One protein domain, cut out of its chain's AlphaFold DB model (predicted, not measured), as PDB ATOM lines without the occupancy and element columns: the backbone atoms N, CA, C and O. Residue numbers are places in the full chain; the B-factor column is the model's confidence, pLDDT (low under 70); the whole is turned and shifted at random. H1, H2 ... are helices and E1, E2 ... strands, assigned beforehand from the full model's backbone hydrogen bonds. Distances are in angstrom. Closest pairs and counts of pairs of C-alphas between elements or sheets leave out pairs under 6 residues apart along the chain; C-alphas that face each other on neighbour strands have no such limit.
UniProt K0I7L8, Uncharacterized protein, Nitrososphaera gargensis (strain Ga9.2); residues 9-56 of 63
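Overview. This is residues 9 to 56 of the 63 residues of an uncharacterized protein of Nitrososphaera gargensis (strain Ga9.2) (UniProt K0I7L8). Two helices of equal residue count, H1 and H2, pack together and cross at a steep angle, and a small two-stranded hairpin, E1 and E2, sits toward the end of the pair where H2 begins. A long loop, residues 22 to 33, leads from the end of H1 to the hairpin. The printed part has 48 residues with two named helices and two named strands, in the order H1, E1, E2, H2, and the sheet has the order E1 - E2, antiparallel. The class is mostly helix. The whole is compact, with a radius of gyration of the C-alphas of 10.0 A, and rounded, its C-alphas spanning 28 by 24 by 18 A.

Along the chain. H1 is residues 9 to 21, 18.3 A from first to last C-alpha, and begins at C-alpha 9, at (128.431, 104.930, 49.837). Residues 22 to 33 hold no named element. E1 is residues 34 to 36, 6.6 A long, with C-alpha 34 at (137.954, 93.082, 50.461). E2 is residues 39 to 41, 6.7 A long. H2 is residues 43 to 55, 18.2 A long, and ends at C-alpha 55, at (117.792, 99.582, 54.894).

Arrangement. H1 and H2 touch, with 19 pairs of C-alphas within 8 A; the closest C-alphas are those of His 10 and Ala 50, 4.7 A apart. Their lines stand at a steep tilt of 64 degrees, and they run opposite ways. In both helices every O i to N i+4 pair is within hydrogen-bond range. The closest C-alphas of H1 and E2 are those of Met 15 and Tyr 41, 7.2 A apart. E1 and E2 form a hairpin, antiparallel with 149 degrees between their directions. C-alphas 35 and 40 face each other at 4.7 A. N 34 and O 41 are within hydrogen-bond range at 2.8 A, and so are N 36 and O 39 at 2.9 A. The closest C-alphas of E1 and H2 are those of Leu 34 and Pro 43, 5.4 A apart.

Size, cuts and confidence. The two C-alphas farthest apart are those of Gly 38 and Gly 56, 28.5 A. The first and last printed C-alphas, of Glu 9 and Gly 56, are 14.1 A apart. The printed part has no cut. The link from H1 to E1 is long, with 12 residues, whose C-alphas lie 8 to 15 A from the mean of the C-alphas; the links from E1 to E2 and from E2 to H2 are tight. The mean pLDDT of the printed part of this model is 95.2, and no printed residue is under 70.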
ATOM      1  N   GLU A   9     128.527 104.122  48.618       97.12
ATOM      2  CA  GLU A   9     128.431 104.930  49.837       97.12
ATOM      3  C   GLU A   9     128.082 104.070  51.060       97.12
ATOM      4  O   GLU A   9     128.648 104.277  52.134       97.12
ATOM      5  N   HIS A  10     127.205 103.070  50.910       97.06
ATOM      6  CA  HIS A  10     126.887 102.126  51.988       97.06
ATOM      7  C   HIS A  10     128.095 101.260  52.365       97.06
ATOM      8  O   HIS A  10     128.345 101.036  53.549       97.06
ATOM      9  N   ILE A  11     128.881 100.823  51.375       97.19
ATOM     10  CA  ILE A  11     130.129 100.078  51.603       97.19
ATOM     11  C   ILE A  11     131.163 100.946  52.329       97.19
ATOM     12  O   ILE A  11     131.787 100.484  53.281       97.19
ATOM     13  N   LEU A  12     131.323 102.209  51.924       98.12
ATOM     14  CA  LEU A  12     132.258 103.133  52.571       98.12
ATOM     15  C   LEU A  12     131.865 103.406  54.030       98.12
ATOM     16  O   LEU A  12     132.727 103.359  54.904       98.12
ATOM     17  N   LYS A  13     130.571 103.603  54.319       97.81
ATOM     18  CA  LYS A  13     130.071 103.722  55.702       97.81
ATOM     19  C   LYS A  13     130.323 102.449  56.518       97.81
ATOM     20  O   LYS A  13     130.732 102.531  57.672       97.81
ATOM     21  N   ALA A  14     130.142 101.273  55.917       97.44
ATOM     22  CA  ALA A  14     130.456 100.000  56.561       97.44
ATOM     23  C   ALA A  14     131.947  99.865  56.902       97.44
ATOM     24  O   ALA A  14     132.286  99.461  58.011       97.44
ATOM     25  N   MET A  15     132.840 100.243  55.983       98.25
ATOM     26  CA  MET A  15     134.286 100.258  56.233       98.25
ATOM     27  C   MET A  15     134.665 101.238  57.348       98.25
ATOM     28  O   MET A  15     135.486 100.893  58.190       98.25
ATOM     29  N   GLN A  16     134.038 102.419  57.401       98.00
ATOM     30  CA  GLN A  16     134.237 103.383  58.488       98.00
ATOM     31  C   GLN A  16     133.793 102.826  59.849       98.00
ATOM     32  O   GLN A  16     134.468 103.047  60.851       98.00
ATOM     33  N   GLU A  17     132.678 102.089  59.903       97.56
ATOM     34  CA  GLU A  17     132.234 101.427  61.136       97.56
ATOM     35  C   GLU A  17     133.217 100.331  61.573       97.56
ATOM     36  O   GLU A  17     133.543 100.260  62.756       97.56
ATOM     37  N   ILE A  18     133.748  99.540  60.632       97.75
ATOM     38  CA  ILE A  18     134.796  98.542  60.909       97.75
ATOM     39  C   ILE A  18     136.079  99.214  61.406       97.75
ATOM     40  O   ILE A  18     136.669  98.760  62.381       97.75
ATOM     41  N   ASP A  19     136.502 100.310  60.776       97.81
ATOM     42  CA  ASP A  19     137.689 101.061  61.196       97.81
ATOM     43  C   ASP A  19     137.538 101.614  62.624       97.81
ATOM     44  O   ASP A  19     138.518 101.695  63.361       97.81
ATOM     45  N   LYS A  20     136.316 101.993  63.018       98.06
ATOM     46  CA  LYS A  20     136.022 102.563  64.338       98.06
ATOM     47  C   LYS A  20     135.861 101.505  65.431       98.06
ATOM     48  O   LYS A  20     136.340 101.707  66.542       98.06
ATOM     49  N   ASN A  21     135.140 100.424  65.139       97.31
ATOM     50  CA  ASN A  21     134.686  99.455  66.144       97.31
ATOM     51  C   ASN A  21     135.439  98.118  66.078       97.31
ATOM     52  O   ASN A  21     135.270  97.275  66.956       97.31
ATOM     53  N   GLY A  22     136.247  97.911  65.040       96.38
ATOM     54  CA  GLY A  22     136.869  96.630  64.742       96.38
ATOM     55  C   GLY A  22     135.899  95.626  64.117       96.38
ATOM     56  O   GLY A  22     134.777  95.943  63.713       96.38
ATOM     57  N   VAL A  23     136.369  94.385  64.014       96.62
ATOM     58  CA  VAL A  23     135.594  93.243  63.524       96.62
ATOM     59  C   VAL A  23     135.393  92.276  64.692       96.62
ATOM     60  O   VAL A  23     136.395  91.844  65.261       96.62
ATOM     61  N   PRO A  24     134.147  91.908  65.042       95.56
ATOM     62  CA  PRO A  24     133.888  90.839  66.006       95.56
ATOM     63  C   PRO A  24     134.543  89.523  65.568       95.56
ATOM     64  O   PRO A  24     134.572  89.227  64.370       95.56
ATOM     65  N   GLU A  25     135.051  88.719  66.503       95.12
ATOM     66  CA  GLU A  25     135.796  87.490  66.179       95.12
ATOM     67  C   GLU A  25     134.994  86.535  65.281       95.12
ATOM     68  O   GLU A  25     135.514  86.005  64.298       95.12
ATOM     69  N   GLU A  26     133.690  86.397  65.531       93.50
ATOM     70  CA  GLU A  26     132.776  85.555  64.757       93.50
ATOM     71  C   GLU A  26     132.494  86.078  63.336       93.50
ATOM     72  O   GLU A  26     131.896  85.389  62.505       93.50
ATOM     73  N   ARG A  27     132.910  87.315  63.046       93.56
ATOM     74  CA  ARG A  27     132.740  87.997  61.756       93.56
ATOM     75  C   ARG A  27     134.050  88.140  60.977       93.56
ATOM     76  O   ARG A  27     134.032  88.714  59.882       93.56
ATOM     77  N   LEU A  28     135.163  87.614  61.494       93.75
ATOM     78  CA  LEU A  28     136.437  87.574  60.778       93.75
ATOM     79  C   LEU A  28     136.330  86.731  59.499       93.75
ATOM     80  O   LEU A  28     135.575  85.760  59.410       93.75
ATOM     81  N   SER A  29     137.096  87.111  58.476       93.25
ATOM     82  CA  SER A  29     137.153  86.338  57.237       93.25
ATOM     83  C   SER A  29     138.250  85.290  57.295       93.25
ATOM     84  O   SER A  29     139.369  85.574  57.707       93.25
ATOM     85  N   THR A  30     137.947  84.089  56.810       89.31
ATOM     86  CA  THR A  30     138.889  82.962  56.790       89.31
ATOM     87  C   THR A  30     139.511  82.704  55.421       89.31
ATOM     88  O   THR A  30     140.558  82.071  55.345       89.31
ATOM     89  N   LYS A  31     138.880  83.166  54.329       94.12
ATOM     90  CA  LYS A  31     139.316  82.852  52.952       94.12
ATOM     91  C   LYS A  31     139.676  84.070  52.113       94.12
ATOM     92  O   LYS A  31     140.626  84.015  51.345       94.12
ATOM     93  N   TYR A  32     138.906  85.150  52.224       94.50
ATOM     94  CA  TYR A  32     139.008  86.283  51.302       94.50
ATOM     95  C   TYR A  32     138.867  87.609  52.026       94.50
ATOM     96  O   TYR A  32     138.057  87.729  52.941       94.50
ATOM     97  N   TYR A  33     139.576  88.628  51.564       96.19
ATOM     98  CA  TYR A  33     139.438  89.989  52.065       96.19
ATOM     99  C   TYR A  33     139.012  90.926  50.943       96.19
ATOM    100  O   TYR A  33     139.421  90.767  49.794       96.19
ATOM    101  N   LEU A  34     138.191  91.912  51.291       95.38
ATOM    102  CA  LEU A  34     137.954  93.082  50.461       95.38
ATOM    103  C   LEU A  34     139.071  94.085  50.745       95.38
ATOM    104  O   LEU A  34     139.154  94.597  51.860       95.38
ATOM    105  N   GLN A  35     139.919  94.349  49.756       97.06
ATOM    106  CA  GLN A  35     140.999  95.319  49.892       97.06
ATOM    107  C   GLN A  35     140.544  96.701  49.413       97.06
ATOM    108  O   GLN A  35     140.010  96.842  48.313       97.06
ATOM    109  N   TYR A  36     140.767  97.725  50.234       96.81
ATOM    110  CA  TYR A  36     140.489  99.114  49.879       96.81
ATOM    111  C   TYR A  36     141.463 100.047  50.603       96.81
ATOM    112  O   TYR A  36     141.644  99.926  51.812       96.81
ATOM    113  N   ASN A  37     142.116 100.954  49.868       95.44
ATOM    114  CA  ASN A  37     143.107 101.904  50.400       95.44
ATOM    115  C   ASN A  37     144.168 101.257  51.318       95.44
ATOM    116  O   ASN A  37     144.478 101.775  52.388       95.44
ATOM    117  N   GLY A  38     144.695 100.094  50.922       96.62
ATOM    118  CA  GLY A  38     145.719  99.368  51.686       96.62
ATOM    119  C   GLY A  38     145.212  98.639  52.937       96.62
ATOM    120  O   GLY A  38     146.010  98.022  53.637       96.62
ATOM    121  N   LYS A  39     143.904  98.665  53.213       96.94
ATOM    122  CA  LYS A  39     143.267  97.949  54.328       96.94
ATOM    123  C   LYS A  39     142.471  96.743  53.838       96.94
ATOM    124  O   LYS A  39     141.953  96.744  52.723       96.94
ATOM    125  N   ASN A  40     142.348  95.738  54.704       97.38
ATOM    126  CA  ASN A  40     141.616  94.501  54.448       97.38
ATOM    127  C   ASN A  40     140.351  94.437  55.304       97.38
ATOM    128  O   ASN A  40     140.415  94.578  56.523       97.38
ATOM    129  N   TYR A  41     139.219  94.153  54.667       97.94
ATOM    130  CA  TYR A  41     137.914  94.077  55.317       97.94
ATOM    131  C   TYR A  41     137.270  92.697  55.098       97.94
ATOM    132  O   TYR A  41     137.358  92.160  53.989       97.94
ATOM    133  N   PRO A  42     136.599  92.097  56.101       97.50
ATOM    134  CA  PRO A  42     135.877  90.842  55.914       97.50
ATOM    135  C   PRO A  42     134.662  91.063  54.996       97.50
ATOM    136  O   PRO A  42     133.709  91.726  55.406       97.50
ATOM    137  N   PRO A  43     134.619  90.486  53.781       95.69
ATOM    138  CA  PRO A  43     133.623  90.855  52.774       95.69
ATOM    139  C   PRO A  43     132.185  90.603  53.242       95.69
ATOM    140  O   PRO A  43     131.309  91.442  53.041       95.69
ATOM    141  N   LYS A  44     131.934  89.488  53.941       93.75
ATOM    142  CA  LYS A  44     130.604  89.169  54.488       93.75
ATOM    143  C   LYS A  44     130.155  90.177  55.546       93.75
ATOM    144  O   LYS A  44     128.990  90.567  55.570       93.75
ATOM    145  N   TYR A  45     131.074  90.597  56.414       95.62
ATOM    146  CA  TYR A  45     130.761  91.552  57.470       95.62
ATOM    147  C   TYR A  45     130.533  92.954  56.903       95.62
ATOM    148  O   TYR A  45     129.542  93.594  57.248       95.62
ATOM    149  N   THR A  46     131.362  93.377  55.944       96.38
ATOM    150  CA  THR A  46     131.191  94.652  55.240       96.38
ATOM    151  C   THR A  46     129.821  94.749  54.571       96.38
ATOM    152  O   THR A  46     129.138  95.754  54.739       96.38
ATOM    153  N   ILE A  47     129.370  93.703  53.868       94.88
ATOM    154  CA  ILE A  47     128.036  93.692  53.242       94.88
ATOM    155  C   ILE A  47     126.915  93.714  54.289       94.88
ATOM    156  O   ILE A  47     125.925  94.420  54.105       94.88
ATOM    157  N   SER A  48     127.071  93.003  55.409       93.12
ATOM    158  CA  SER A  48     126.094  93.024  56.507       93.12
ATOM    159  C   SER A  48     125.912  94.426  57.092       93.12
ATOM    160  O   SER A  48     124.784  94.845  57.346       93.12
ATOM    161  N   LEU A  49     127.005  95.168  57.284       95.31
ATOM    162  CA  LEU A  49     126.953  96.553  57.748       95.31
ATOM    163  C   LEU A  49     126.427  97.493  56.660       95.31
ATOM    164  O   LEU A  49     125.610  98.364  56.942       95.31
ATOM    165  N   ALA A  50     126.814  97.295  55.402       95.44
ATOM    166  CA  ALA A  50     126.302  98.101  54.298       95.44
ATOM    167  C   ALA A  50     124.779  97.958  54.157       95.44
ATOM    168  O   ALA A  50     124.084  98.949  53.942       95.44
ATOM    169  N   ASN A  51     124.243  96.755  54.379       93.25
ATOM    170  CA  ASN A  51     122.804  96.511  54.425       93.25
ATOM    171  C   ASN A  51     122.103  97.315  55.537       93.25
ATOM    172  O   ASN A  51     121.049  97.904  55.300       93.25
ATOM    173  N   LYS A  52     122.713  97.410  56.728       92.12
ATOM    174  CA  LYS A  52     122.224  98.261  57.830       92.12
ATOM    175  C   LYS A  52     122.133  99.728  57.409       92.12
ATOM    176  O   LYS A  52     121.153 100.384  57.750       92.12
ATOM    177  N   TYR A  53     123.101 100.229  56.642       93.44
ATOM    178  CA  TYR A  53     123.074 101.598  56.118       93.44
ATOM    179  C   TYR A  53     122.062 101.803  54.989       93.44
ATOM    180  O   TYR A  53     121.469 102.875  54.917       93.44
ATOM    181  N   ALA A  54     121.849 100.795  54.141       92.50
ATOM    182  CA  ALA A  54     120.896 100.864  53.035       92.50
ATOM    183  C   ALA A  54     119.434 100.794  53.502       92.50
ATOM    184  O   ALA A  54     118.575 101.469  52.945       92.50
ATOM    185  N   ASN A  55     119.154  99.974  54.519       88.75
ATOM    186  CA  ASN A  55     117.792  99.582  54.894       88.75
ATOM    187  C   ASN A  55     117.413  99.948  56.340       88.75
ATOM    188  O   ASN A  55     116.332  99.594  56.807       88.75
ATOM    189  N   GLY A  56     118.298 100.616  57.088       79.12
ATOM    190  CA  GLY A  56     118.045 101.043  58.470       79.12
ATOM    191  C   GLY A  56     117.940  99.902  59.494       79.12
ATOM    192  O   GLY A  56     117.613 100.152  60.653       79.12
TER     193      GLY A  56